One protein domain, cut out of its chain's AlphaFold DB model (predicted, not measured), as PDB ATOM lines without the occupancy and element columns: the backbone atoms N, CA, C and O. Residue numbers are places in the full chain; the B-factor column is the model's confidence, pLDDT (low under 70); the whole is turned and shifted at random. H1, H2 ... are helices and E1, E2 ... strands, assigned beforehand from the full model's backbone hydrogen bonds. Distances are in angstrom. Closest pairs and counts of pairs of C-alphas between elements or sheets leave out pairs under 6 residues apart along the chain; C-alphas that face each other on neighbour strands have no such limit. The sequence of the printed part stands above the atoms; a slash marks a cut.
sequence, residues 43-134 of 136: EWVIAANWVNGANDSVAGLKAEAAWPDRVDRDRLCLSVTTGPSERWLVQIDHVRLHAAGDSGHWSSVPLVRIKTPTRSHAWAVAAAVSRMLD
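This is residues 43 to 134 of the 136 residues of an uncharacterized protein of Paraburkholderia tropica (UniProt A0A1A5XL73). One long, twisted antiparallel sheet of four strands has the helix H2 packed slantwise on one face and the very short helix H1 on the opposite face. The long hairpin of E3 and E4 runs through the middle of the model, and its turn near Gly 101 makes one end of the longest axis. The printed part has 92 residues, with four named strands and two named helices in the order E1, H1, E2, E3, E4, H2. The sheet's order is E1, E4, E3, E2, and the class is mixed, helices and strands. The whole is compact, with a radius of gyration of the C-alphas of 14.1 A, yet elongated in outline, spanning 44 by 28 by 22 A.

E1, residues 44 to 47, begins at C-alpha 44, (159.658, 117.715, 146.639), and is 10.2 A long. H1, residues 56 to 59, is 5.0 A long. E2, residues 75 to 82, is 22.9 A long. E3, residues 88 to 98, is 30.6 A long and ends at C-alpha 98, (189.511, 112.645, 136.114). E4, residues 105 to 116, is 32.1 A long and bends by 57 degrees at residue 112. H2, residues 119 to 132, is 19.8 A long and ends at C-alpha 132, (173.807, 121.805, 155.135).

E2, E3 and E4 form a meander, each strand the antiparallel neighbour of the one before. E2 and E3 are a hairpin at 147 degrees, with N 79 and O 91 within hydrogen-bond range at 2.9 A. E3 and E4 are a hairpin at 161 degrees, with N 90 and O 114 at 2.8 A and N 98 and O 105 at 2.8 A. E1, an edge strand, is antiparallel to E4 at 153 degrees, with N 46 and O 113 at 2.9 A; E2 is the other edge strand, and E1 and E2 are apart. H2 is on the sheet at a height of 8.3 A, over E3 and slantwise to the strands, at 36 degrees to E3 on the local plane. The closest C-alphas of H2 and E3 are those of Ala 122 and Trp 88, 6.0 A apart. H1 is on the opposite face at a height of 6.9 A, only just over E4, with 3 of its 4 C-alphas; the closest C-alphas are those of Ser 57 and Val 109, 5.7 A apart. In H2 every O i to N i+4 pair is within hydrogen-bond range; H1 is too short for such a pair, and its one O i to N i+3 pair is not within range.

The two C-alphas farthest apart are those of Gly 101 and Pro 117, at 44.3 A. The printed part has no cut. The link from H1 to E2, residues 60 to 74, is long. The mean pLDDT of the printed part is 91.2, and residue 86 alone is under 70.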
ATOM      1  N   GLU A  43     158.240 121.629 146.965       94.88
ATOM      2  CA  GLU A  43     157.238 120.684 146.451       94.88
ATOM      3  C   GLU A  43     157.715 119.235 146.614       94.88
ATOM      4  O   GLU A  43     156.929 118.347 146.938       94.88
ATOM      5  N   TRP A  44     159.010 118.996 146.384       95.38
ATOM      6  CA  TRP A  44     159.658 117.715 146.639       95.38
ATOM      7  C   TRP A  44     161.182 117.846 146.710       95.38
ATOM      8  O   TRP A  44     161.774 118.768 146.146       95.38
ATOM      9  N   VAL A  45     161.802 116.867 147.372       97.56
ATOM     10  CA  VAL A  45     163.250 116.624 147.448       97.56
ATOM     11  C   VAL A  45     163.461 115.156 147.098       97.56
ATOM     12  O   VAL A  45     162.924 114.291 147.790       97.56
ATOM     13  N   ILE A  46     164.190 114.861 146.023       97.12
ATOM     14  CA  ILE A  46     164.370 113.488 145.522       97.12
ATOM     15  C   ILE A  46     165.805 113.245 145.051       97.12
ATOM     16  O   ILE A  46     166.522 114.182 144.695       97.12
ATOM     17  N   ALA A  47     166.211 111.974 145.001       97.56
ATOM     18  CA  ALA A  47     167.426 111.580 144.295       97.56
ATOM     19  C   ALA A  47     167.294 111.927 142.804       97.56
ATOM     20  O   ALA A  47     166.206 111.822 142.230       97.56
ATOM     21  N   ALA A  48     168.390 112.331 142.164       94.94
ATOM     22  CA  ALA A  48     168.363 112.684 140.752       94.94
ATOM     23  C   ALA A  48     167.886 111.499 139.893       94.94
ATOM     24  O   ALA A  48     166.987 111.669 139.064       94.94
ATOM     25  N   ASN A  49     168.383 110.289 140.160       95.06
ATOM     26  CA  ASN A  49     167.966 109.081 139.453       95.06
ATOM     27  C   ASN A  49     166.685 108.468 140.045       95.06
ATOM     28  O   ASN A  49     166.657 107.320 140.485       95.06
ATOM     29  N   TRP A  50     165.605 109.249 140.062       90.25
ATOM     30  CA  TRP A  50     164.301 108.810 140.573       90.25
ATOM     31  C   TRP A  50     163.638 107.734 139.697       90.25
ATOM     32  O   TRP A  50     162.811 106.968 140.182       90.25
ATOM     33  N   VAL A  51     164.018 107.658 138.416       88.31
ATOM     34  CA  VAL A  51     163.526 106.656 137.451       88.31
ATOM     35  C   VAL A  51     164.288 105.329 137.508       88.31
ATOM     36  O   VAL A  51     163.967 104.419 136.748       88.31
ATOM     37  N   ASN A  52     165.305 105.212 138.372       88.00
ATOM     38  CA  ASN A  52     166.169 104.033 138.475       88.00
ATOM     39  C   ASN A  52     166.816 103.626 137.127       88.00
ATOM     40  O   ASN A  52     166.949 102.445 136.796       88.00
ATOM     41  N   GLY A  53     167.223 104.617 136.333       88.44
ATOM     42  CA  GLY A  53     167.924 104.433 135.066       88.44
ATOM     43  C   GLY A  53     169.290 103.770 135.258       88.44
ATOM     44  O   GLY A  53     169.938 103.944 136.288       88.44
ATOM     45  N   ALA A  54     169.728 103.001 134.260       85.88
ATOM     46  CA  ALA A  54     170.977 102.237 134.324       85.88
ATOM     47  C   ALA A  54     172.246 103.074 134.073       85.88
ATOM     48  O   ALA A  54     173.330 102.651 134.457       85.88
ATOM     49  N   ASN A  55     172.128 104.230 133.408       86.44
ATOM     50  CA  ASN A  55     173.265 105.101 133.113       86.44
ATOM     51  C   ASN A  55     173.325 106.273 134.101       86.44
ATOM     52  O   ASN A  55     172.643 107.285 133.915       86.44
ATOM     53  N   ASP A  56     174.187 106.144 135.104       82.75
ATOM     54  CA  ASP A  56     174.348 107.131 136.172       82.75
ATOM     55  C   ASP A  56     174.864 108.488 135.671       82.75
ATOM     56  O   ASP A  56     174.512 109.523 136.230       82.75
ATOM     57  N   SER A  57     175.630 108.524 134.573       78.69
ATOM     58  CA  SER A  57     176.104 109.795 133.995       78.69
ATOM     59  C   SER A  57     174.967 110.662 133.440       78.69
ATOM     60  O   SER A  57     175.085 111.882 133.392       78.69
ATOM     61  N   VAL A  58     173.852 110.038 133.048       81.19
ATOM     62  CA  VAL A  58     172.680 110.725 132.486       81.19
ATOM     63  C   VAL A  58     171.598 110.898 133.547       81.19
ATOM     64  O   VAL A  58     171.020 111.974 133.697       81.19
ATOM     65  N   ALA A  59     171.303 109.829 134.284       86.38
ATOM     66  CA  ALA A  59     170.207 109.808 135.242       86.38
ATOM     67  C   ALA A  59     170.606 110.362 136.622       86.38
ATOM     68  O   ALA A  59     169.730 110.803 137.370       86.38
ATOM     69  N   GLY A  60     171.902 110.394 136.935       93.38
ATOM     70  CA  GLY A  60     172.441 110.652 138.267       93.38
ATOM     71  C   GLY A  60     172.618 109.375 139.089       93.38
ATOM     72  O   GLY A  60     172.338 108.267 138.625       93.38
ATOM     73  N   LEU A  61     173.035 109.531 140.344       95.00
ATOM     74  CA  LEU A  61     173.122 108.412 141.280       95.00
ATOM     75  C   LEU A  61     171.741 107.994 141.801       95.00
ATOM     76  O   LEU A  61     170.862 108.825 142.059       95.00
ATOM     77  N   LYS A  62     171.568 106.680 141.965       95.62
ATOM     78  CA  LYS A  62     170.381 106.053 142.567       95.62
ATOM     79  C   LYS A  62     170.311 106.329 144.063       95.62
ATOM     80  O   LYS A  62     171.329 106.590 144.697       95.62
ATOM     81  N   ALA A  63     169.119 106.216 144.645       96.31
ATOM     82  CA  ALA A  63     168.916 106.459 146.073       96.31
ATOM     83  C   ALA A  63     169.725 105.495 146.964       96.31
ATOM     84  O   ALA A  63     170.124 105.860 148.068       96.31
ATOM     85  N   GLU A  64     169.993 104.285 146.481       95.88
ATOM     86  CA  GLU A  64     170.741 103.237 147.177       95.88
ATOM     87  C   GLU A  64     172.258 103.386 147.011       95.88
ATOM     88  O   GLU A  64     173.017 102.776 147.762       95.88
ATOM     89  N   ALA A  65     172.711 104.189 146.042       95.75
ATOM     90  CA  ALA A  65     174.130 104.426 145.825       95.75
ATOM     91  C   ALA A  65     174.739 105.170 147.020       95.75
ATOM     92  O   ALA A  65     174.076 105.989 147.666       95.75
ATOM     93  N   ALA A  66     176.014 104.897 147.299       96.38
ATOM     94  CA  ALA A  66     176.765 105.634 148.304       96.38
ATOM     95  C   ALA A  66     176.817 107.125 147.940       96.38
ATOM     96  O   ALA A  66     176.983 107.491 146.773       96.38
ATOM     97  N   TRP A  67     176.673 107.985 148.945       96.19
ATOM     98  CA  TRP A  67     176.982 109.397 148.800       96.19
ATOM     99  C   TRP A  67     178.477 109.535 148.488       96.19
ATOM    100  O   TRP A  67     179.282 108.870 149.141       96.19
ATOM    101  N   PRO A  68     178.864 110.342 147.489       93.12
ATOM    102  CA  PRO A  68     180.254 110.411 147.070       93.12
ATOM    103  C   PRO A  68     181.140 111.033 148.153       93.12
ATOM    104  O   PRO A  68     180.808 112.072 148.731       93.12
ATOM    105  N   ASP A  69     182.296 110.411 148.372       86.88
ATOM    106  CA  ASP A  69     183.369 110.988 149.174       86.88
ATOM    107  C   ASP A  69     184.012 112.160 148.428       86.88
ATOM    108  O   ASP A  69     184.245 112.096 147.220       86.88
ATOM    109  N   ARG A  70     184.338 113.232 149.157       83.19
ATOM    110  CA  ARG A  70     185.032 114.403 148.606       83.19
ATOM    111  C   ARG A  70     186.535 114.214 148.759       83.19
ATOM    112  O   ARG A  70     187.114 114.600 149.771       83.19
ATOM    113  N   VAL A  71     187.158 113.575 147.776       80.12
ATOM    114  CA  VAL A  71     188.612 113.369 147.732       80.12
ATOM    115  C   VAL A  71     189.288 114.383 146.809       80.12
ATOM    116  O   VAL A  71     188.851 114.574 145.683       80.12
ATOM    117  N   ASP A  72     190.373 115.000 147.282       78.75
ATOM    118  CA  ASP A  72     191.360 115.831 146.561       78.75
ATOM    119  C   ASP A  72     190.824 116.952 145.628       78.75
ATOM    120  O   ASP A  72     190.993 118.142 145.904       78.75
ATOM    121  N   ARG A  73     190.192 116.591 144.503       83.38
ATOM    122  CA  ARG A  73     189.628 117.491 143.476       83.38
ATOM    123  C   ARG A  73     188.128 117.288 143.231       83.38
ATOM    124  O   ARG A  73     187.578 117.885 142.301       83.38
ATOM    125  N   ASP A  74     187.481 116.481 144.059       90.25
ATOM    126  CA  ASP A  74     186.041 116.274 144.065       90.25
ATOM    127  C   ASP A  74     185.352 117.403 144.829       90.25
ATOM    128  O   ASP A  74     185.790 117.824 145.901       90.25
ATOM    129  N   ARG A  75     184.244 117.894 144.280       92.25
ATOM    130  CA  ARG A  75     183.420 118.914 144.925       92.25
ATOM    131  C   ARG A  75     181.949 118.638 144.700       92.25
ATOM    132  O   ARG A  75     181.556 118.027 143.707       92.25
ATOM    133  N   LEU A  76     181.128 119.139 145.609       95.38
ATOM    134  CA  LEU A  76     179.717 119.312 145.317       95.38
ATOM    135  C   LEU A  76     179.515 120.668 144.654       95.38
ATOM    136  O   LEU A  76     180.181 121.644 144.988       95.38
ATOM    137  N   CYS A  77     178.593 120.720 143.708       95.19
ATOM    138  CA  CYS A  77     178.141 121.962 143.112       95.19
ATOM    139  C   CYS A  77     176.631 122.052 143.249       95.19
ATOM    140  O   CYS A  77     175.923 121.047 143.176       95.19
ATOM    141  N   LEU A  78     176.147 123.273 143.433       95.88
ATOM    142  CA  LEU A  78     174.730 123.567 143.483       95.88
ATOM    143  C   LEU A  78     174.379 124.498 142.327       95.88
ATOM    144  O   LEU A  78     175.070 125.482 142.075       95.88
ATOM    145  N   SER A  79     173.294 124.190 141.629       95.56
ATOM    146  CA  SER A  79     172.752 125.044 140.577       95.56
ATOM    147  C   SER A  79     171.274 125.325 140.810       95.56
ATOM    148  O   SER A  79     170.541 124.495 141.348       95.56
ATOM    149  N   VAL A  80     170.844 126.516 140.396       96.38
ATOM    150  CA  VAL A  80     169.440 126.927 140.379       96.38
ATOM    151  C   VAL A  80     169.038 127.138 138.926       96.38
ATOM    152  O   VAL A  80     169.613 127.980 138.240       96.38
ATOM    153  N   THR A  81     168.062 126.374 138.449       93.50
ATOM    154  CA  THR A  81     167.596 126.423 137.058       93.50
ATOM    155  C   THR A  81     166.078 126.527 136.989       93.50
ATOM    156  O   THR A  81     165.357 126.196 137.932       93.50
ATOM    157  N   THR A  82     165.569 127.005 135.858       90.31
ATOM    158  CA  THR A  82     164.144 126.901 135.534       90.31
ATOM    159  C   THR A  82     163.859 125.511 134.986       90.31
ATOM    160  O   THR A  82     164.420 125.113 133.966       90.31
ATOM    161  N   GLY A  83     162.994 124.775 135.674       76.25
ATOM    162  CA  GLY A  83     162.489 123.482 135.240       76.25
ATOM    163  C   GLY A  83     161.242 123.603 134.356       76.25
ATOM    164  O   GLY A  83     160.772 124.705 134.061       76.25
ATOM    165  N   PRO A  84     160.663 122.461 133.950       70.88
ATOM    166  CA  PRO A  84     159.388 122.435 133.243       70.88
ATOM    167  C   PRO A  84     158.272 123.124 134.049       70.88
ATOM    168  O   PRO A  84     158.265 123.080 135.282       70.88
ATOM    169  N   SER A  85     157.301 123.718 133.346       72.62
ATOM    170  CA  SER A  85     156.083 124.311 133.931       72.62
ATOM    171  C   SER A  85     156.300 125.543 134.826       72.62
ATOM    172  O   SER A  85     155.604 125.689 135.826       72.62
ATOM    173  N   GLU A  86     157.249 126.423 134.486       68.50
ATOM    174  CA  GLU A  86     157.551 127.670 135.232       68.50
ATOM    175  C   GLU A  86     157.995 127.451 136.690       68.50
ATOM    176  O   GLU A  86     157.945 128.350 137.532       68.50
ATOM    177  N   ARG A  87     158.453 126.239 137.007       87.56
ATOM    178  CA  ARG A  87     158.945 125.876 138.337       87.56
ATOM    179  C   ARG A  87     160.456 125.998 138.405       87.56
ATOM    180  O   ARG A  87     161.143 125.977 137.387       87.56
ATOM    181  N   TRP A  88     160.975 126.118 139.617       95.00
ATOM    182  CA  TRP A  88     162.405 126.255 139.850       95.00
ATOM    183  C   TRP A  88     162.970 124.952 140.400       95.00
ATOM    184  O   TRP A  88     162.318 124.257 141.182       95.00
ATOM    185  N   LEU A  89     164.173 124.610 139.955       95.56
ATOM    186  CA  LEU A  89     164.903 123.428 140.379       95.56
ATOM    187  C   LEU A  89     166.215 123.853 141.026       95.56
ATOM    188  O   LEU A  89     166.979 124.623 140.448       95.56
ATOM    189  N   VAL A  90     166.474 123.315 142.210       96.81
ATOM    190  CA  VAL A  90     167.798 123.300 142.825       96.81
ATOM    191  C   VAL A  90     168.378 121.911 142.594       96.81
ATOM    192  O   VAL A  90     167.771 120.915 142.996       96.81
ATOM    193  N   GLN A  91     169.520 121.832 141.918       96.56
ATOM    194  CA  GLN A  91     170.215 120.574 141.657       96.56
ATOM    195  C   GLN A  91     171.564 120.560 142.368       96.56
ATOM    196  O   GLN A  91     172.286 121.557 142.358       96.56
ATOM    197  N   ILE A  92     171.882 119.416 142.970       97.06
ATOM    198  CA  ILE A  92     173.168 119.143 143.607       97.06
ATOM    199  C   ILE A  92     173.881 118.101 142.764       97.06
ATOM    200  O   ILE A  92     173.352 117.003 142.564       97.06
ATOM    201  N   ASP A  93     175.080 118.441 142.315       95.94
ATOM    202  CA  ASP A  93     175.910 117.599 141.471       95.94
ATOM    203  C   ASP A  93     177.220 117.263 142.179       95.94
ATOM    204  O   ASP A  93     177.791 118.094 142.887       95.94
ATOM    205  N   HIS A  94     177.718 116.052 141.952       95.31
ATOM    206  CA  HIS A  94     179.083 115.682 142.283       95.31
ATOM    207  C   HIS A  94     179.981 115.930 141.078       95.31
ATOM    208  O   HIS A  94     179.806 115.311 140.028       95.31
ATOM    209  N   VAL A  95     180.942 116.832 141.233       94.06
ATOM    210  CA  VAL A  95     181.872 117.219 140.181       94.06
ATOM    211  C   VAL A  95     183.255 116.681 140.512       94.06
ATOM    212  O   VAL A  95     183.829 117.028 141.542       94.06
ATOM    213  N   ARG A  96     183.793 115.861 139.610       92.38
ATOM    214  CA  ARG A  96     185.096 115.198 139.752       92.38
ATOM    215  C   ARG A  96     185.998 115.518 138.573       92.38
ATOM    216  O   ARG A  96     185.551 115.451 137.422       92.38
ATOM    217  N   LEU A  97     187.268 115.797 138.862       90.19
ATOM    218  CA  LEU A  97     188.337 115.820 137.868       90.19
ATOM    219  C   LEU A  97     188.916 114.414 137.704       90.19
ATOM    220  O   LEU A  97     189.499 113.859 138.632       90.19
ATOM    221  N   HIS A  98     188.813 113.865 136.501       88.81
ATOM    222  CA  HIS A  98     189.511 112.645 136.114       88.81
ATOM    223  C   HIS A  98     190.874 113.035 135.552       88.81
ATOM    224  O   HIS A  98     190.980 113.459 134.400       88.81
ATOM    225  N   ALA A  99     191.908 112.958 136.389       86.44
ATOM    226  CA  ALA A  99     193.270 113.288 135.989       86.44
ATOM    227  C   ALA A  99     193.816 112.252 134.991       86.44
ATOM    228  O   ALA A  99     193.747 111.049 135.231       86.44
ATOM    229  N   ALA A 100     194.388 112.727 133.885       85.19
ATOM    230  CA  ALA A 100     195.023 111.897 132.862       85.19
ATOM    231  C   ALA A 100     196.216 112.650 132.245       85.19
ATOM    232  O   ALA A 100     196.249 112.921 131.049       85.19
ATOM    233  N   GLY A 101     197.173 113.077 133.078       81.75
ATOM    234  CA  GLY A 101     198.224 114.004 132.638       81.75
ATOM    235  C   GLY A 101     197.614 115.296 132.078       81.75
ATOM    236  O   GLY A 101     196.698 115.849 132.688       81.75
ATOM    237  N   ASP A 102     198.062 115.728 130.896       80.69
ATOM    238  CA  ASP A 102     197.563 116.937 130.220       80.69
ATOM    239  C   ASP A 102     196.160 116.780 129.591       80.69
ATOM    240  O   ASP A 102     195.574 117.763 129.144       80.69
ATOM    241  N   SER A 103     195.589 115.566 129.554       85.19
ATOM    242  CA  SER A 103     194.289 115.269 128.920       85.19
ATOM    243  C   SER A 103     193.167 114.948 129.915       85.19
ATOM    244  O   SER A 103     192.188 114.277 129.576       85.19
ATOM    245  N   GLY A 104     193.290 115.425 131.155       87.38
ATOM    246  CA  GLY A 104     192.238 115.273 132.160       87.38
ATOM    247  C   GLY A 104     190.907 115.909 131.740       87.38
ATOM    248  O   GLY A 104     190.864 116.853 130.951       87.38
ATOM    249  N   HIS A 105     189.802 115.408 132.291       89.81
ATOM    250  CA  HIS A 105     188.469 115.958 132.033       89.81
ATOM    251  C   HIS A 105     187.635 116.045 133.310       89.81
ATOM    252  O   HIS A 105     187.803 115.266 134.248       89.81
ATOM    253  N   TRP A 106     186.708 116.997 133.334       91.12
ATOM    254  CA  TRP A 106     185.726 117.114 134.406       91.12
ATOM    255  C   TRP A 106     184.480 116.300 134.073       91.12
ATOM    256  O   TRP A 106     184.023 116.281 132.931       91.12
ATOM    257  N   SER A 107     183.909 115.661 135.087       91.38
ATOM    258  CA  SER A 107     182.594 115.027 135.021       91.38
ATOM    259  C   SER A 107     181.672 115.643 136.065       91.38
ATOM    260  O   SER A 107     182.143 116.094 137.108       91.38
ATOM    261  N   SER A 108     180.374 115.646 135.778       92.81
ATOM    262  CA  SER A 108     179.323 116.045 136.711       92.81
ATOM    263  C   SER A 108     178.294 114.925 136.784       92.81
ATOM    264  O   SER A 108     177.818 114.466 135.745       92.81
ATOM    265  N   VAL A 109     177.979 114.468 137.993       95.25
ATOM    266  CA  VAL A 109     176.978 113.427 138.241       95.25
ATOM    267  C   VAL A 109     175.889 113.991 139.151       95.25
ATOM    268  O   VAL A 109     176.175 114.305 140.309       95.25
ATOM    269  N   PRO A 110     174.637 114.092 138.673       95.56
ATOM    270  CA  PRO A 110     173.534 114.563 139.499       95.56
ATOM    271  C   PRO A 110     173.259 113.661 140.704       95.56
ATOM    272  O   PRO A 110     173.176 112.439 140.574       95.56
ATOM    273  N   LEU A 111     173.067 114.264 141.878       97.12
ATOM    274  CA  LEU A 111     172.778 113.555 143.128       97.12
ATOM    275  C   LEU A 111     171.349 113.794 143.606       97.12
ATOM    276  O   LEU A 111     170.610 112.850 143.882       97.12
ATOM    277  N   VAL A 112     170.951 115.063 143.705       97.62
ATOM    278  CA  VAL A 112     169.689 115.482 144.330       97.62
ATOM    279  C   VAL A 112     169.020 116.540 143.472       97.62
ATOM    280  O   VAL A 112     169.683 117.426 142.932       97.62
ATOM    281  N   ARG A 113     167.693 116.466 143.382       96.31
ATOM    282  CA  ARG A 113     166.851 117.498 142.781       96.31
ATOM    283  C   ARG A 113     165.811 117.959 143.791       96.31
ATOM    284  O   ARG A 113     165.187 117.142 144.471       96.31
ATOM    285  N   ILE A 114     165.610 119.267 143.858       97.12
ATOM    286  CA  ILE A 114     164.631 119.908 144.733       97.12
ATOM    287  C   ILE A 114     163.800 120.858 143.890       97.12
ATOM    288  O   ILE A 114     164.357 121.699 143.188       97.12
ATOM    289  N   LYS A 115     162.477 120.744 143.965       95.94
ATOM    290  CA  LYS A 115     161.569 121.612 143.213       95.94
ATOM    291  C   LYS A 115     160.908 122.630 144.114       95.94
ATOM    292  O   LYS A 115     160.345 122.278 145.148       95.94
ATOM    293  N   THR A 116     160.917 123.884 143.684       95.19
ATOM    294  CA  THR A 116     160.277 124.986 144.394       95.19
ATOM    295  C   THR A 116     159.328 125.767 143.474       95.19
ATOM    296  O   THR A 116     159.518 125.825 142.252       95.19
ATOM    297  N   PRO A 117     158.284 126.391 144.050       92.38
ATOM    298  CA  PRO A 117     157.268 127.099 143.282       92.38
ATOM    299  C   PRO A 117     157.750 128.424 142.683       92.38
ATOM    300  O   PRO A 117     157.154 128.872 141.705       92.38
ATOM    301  N   THR A 118     158.774 129.068 143.257       92.50
ATOM    302  CA  THR A 118     159.222 130.419 142.875       92.50
ATOM    303  C   THR A 118     160.745 130.554 142.901       92.50
ATOM    304  O   THR A 118     161.440 129.819 143.606       92.50
ATOM    305  N   ARG A 119     161.263 131.560 142.181       94.00
ATOM    306  CA  ARG A 119     162.698 131.876 142.128       94.00
ATOM    307  C   ARG A 119     163.286 132.153 143.505       94.00
ATOM    308  O   ARG A 119     164.321 131.596 143.853       94.00
ATOM    309  N   SER A 120     162.638 133.021 144.279       94.19
ATOM    310  CA  SER A 120     163.126 133.407 145.605       94.19
ATOM    311  C   SER A 120     163.140 132.212 146.558       94.19
ATOM    312  O   SER A 120     164.093 132.047 147.311       94.19
ATOM    313  N   HIS A 121     162.144 131.322 146.464       94.38
ATOM    314  CA  HIS A 121     162.130 130.093 147.252       94.38
ATOM    315  C   HIS A 121     163.264 129.138 146.833       94.38
ATOM    316  O   HIS A 121     163.939 128.590 147.697       94.38
ATOM    317  N   ALA A 122     163.545 128.987 145.530       95.38
ATOM    318  CA  ALA A 122     164.716 128.233 145.070       95.38
ATOM    319  C   ALA A 122     166.035 128.772 145.642       95.38
ATOM    320  O   ALA A 122     166.843 127.979 146.112       95.38
ATOM    321  N   TRP A 123     166.248 130.090 145.657       95.69
ATOM    322  CA  TRP A 123     167.467 130.671 146.233       95.69
ATOM    323  C   TRP A 123     167.554 130.513 147.756       95.69
ATOM    324  O   TRP A 123     168.632 130.220 148.269       95.69
ATOM    325  N   ALA A 124     166.436 130.626 148.479       95.25
ATOM    326  CA  ALA A 124     166.401 130.352 149.916       95.25
ATOM    327  C   ALA A 124     166.762 128.886 150.224       95.25
ATOM    328  O   ALA A 124     167.594 128.615 151.091       95.25
ATOM    329  N   VAL A 125     166.199 127.941 149.462       95.88
ATOM    330  CA  VAL A 125     166.538 126.511 149.550       95.88
ATOM    331  C   VAL A 125     167.995 126.262 149.162       95.88
ATOM    332  O   VAL A 125     168.681 125.513 149.847       95.88
ATOM    333  N   ALA A 126     168.494 126.905 148.106       95.94
ATOM    334  CA  ALA A 126     169.882 126.790 147.668       95.94
ATOM    335  C   ALA A 126     170.865 127.213 148.768       95.94
ATOM    336  O   ALA A 126     171.768 126.449 149.100       95.94
ATOM    337  N   ALA A 127     170.649 128.380 149.380       94.31
ATOM    338  CA  ALA A 127     171.479 128.875 150.476       94.31
ATOM    339  C   ALA A 127     171.425 127.954 151.707       94.31
ATOM    340  O   ALA A 127     172.440 127.700 152.355       94.31
ATOM    341  N   ALA A 128     170.242 127.424 152.019       94.56
ATOM    342  CA  ALA A 128     170.052 126.462 153.094       94.56
ATOM    343  C   ALA A 128     170.830 125.157 152.841       94.56
ATOM    344  O   ALA A 128     171.558 124.688 153.712       94.56
ATOM    345  N   VAL A 129     170.700 124.587 151.642       95.25
ATOM    346  CA  VAL A 129     171.341 123.325 151.244       95.25
ATOM    347  C   VAL A 129     172.856 123.468 151.125       95.25
ATOM    348  O   VAL A 129     173.569 122.569 151.565       95.25
ATOM    349  N   SER A 130     173.346 124.588 150.587       94.25
ATOM    350  CA  SER A 130     174.783 124.879 150.524       94.25
ATOM    351  C   SER A 130     175.410 124.808 151.918       94.25
ATOM    352  O   SER A 130     176.381 124.085 152.100       94.25
ATOM    353  N   ARG A 131     174.779 125.403 152.941       92.56
ATOM    354  CA  ARG A 131     175.241 125.286 154.337       92.56
ATOM    355  C   ARG A 131     175.121 123.875 154.909       92.56
ATOM    356  O   ARG A 131     176.038 123.404 155.570       92.56
ATOM    357  N   MET A 132     174.005 123.183 154.657       94.19
ATOM    358  CA  MET A 132     173.807 121.805 155.135       94.19
ATOM    359  C   MET A 132     174.873 120.844 154.613       94.19
ATOM    360  O   MET A 132     175.181 119.861 155.280       94.19
ATOM    361  N   LEU A 133     175.390 121.099 153.415       93.62
ATOM    362  CA  LEU A 133     176.362 120.247 152.751       93.62
ATOM    363  C   LEU A 133     177.750 120.876 152.678       93.62
ATOM    364  O   LEU A 133     178.591 120.287 152.016       93.62
ATOM    365  N   ASP A 134     178.021 122.006 153.324       91.44
ATOM    366  CA  ASP A 134     179.334 122.662 153.253       91.44
ATOM    367  C   ASP A 134     179.800 122.859 151.791       91.44
ATOM    368  O   ASP A 134     180.788 122.280 151.336       91.44
TER     369      ASP A 134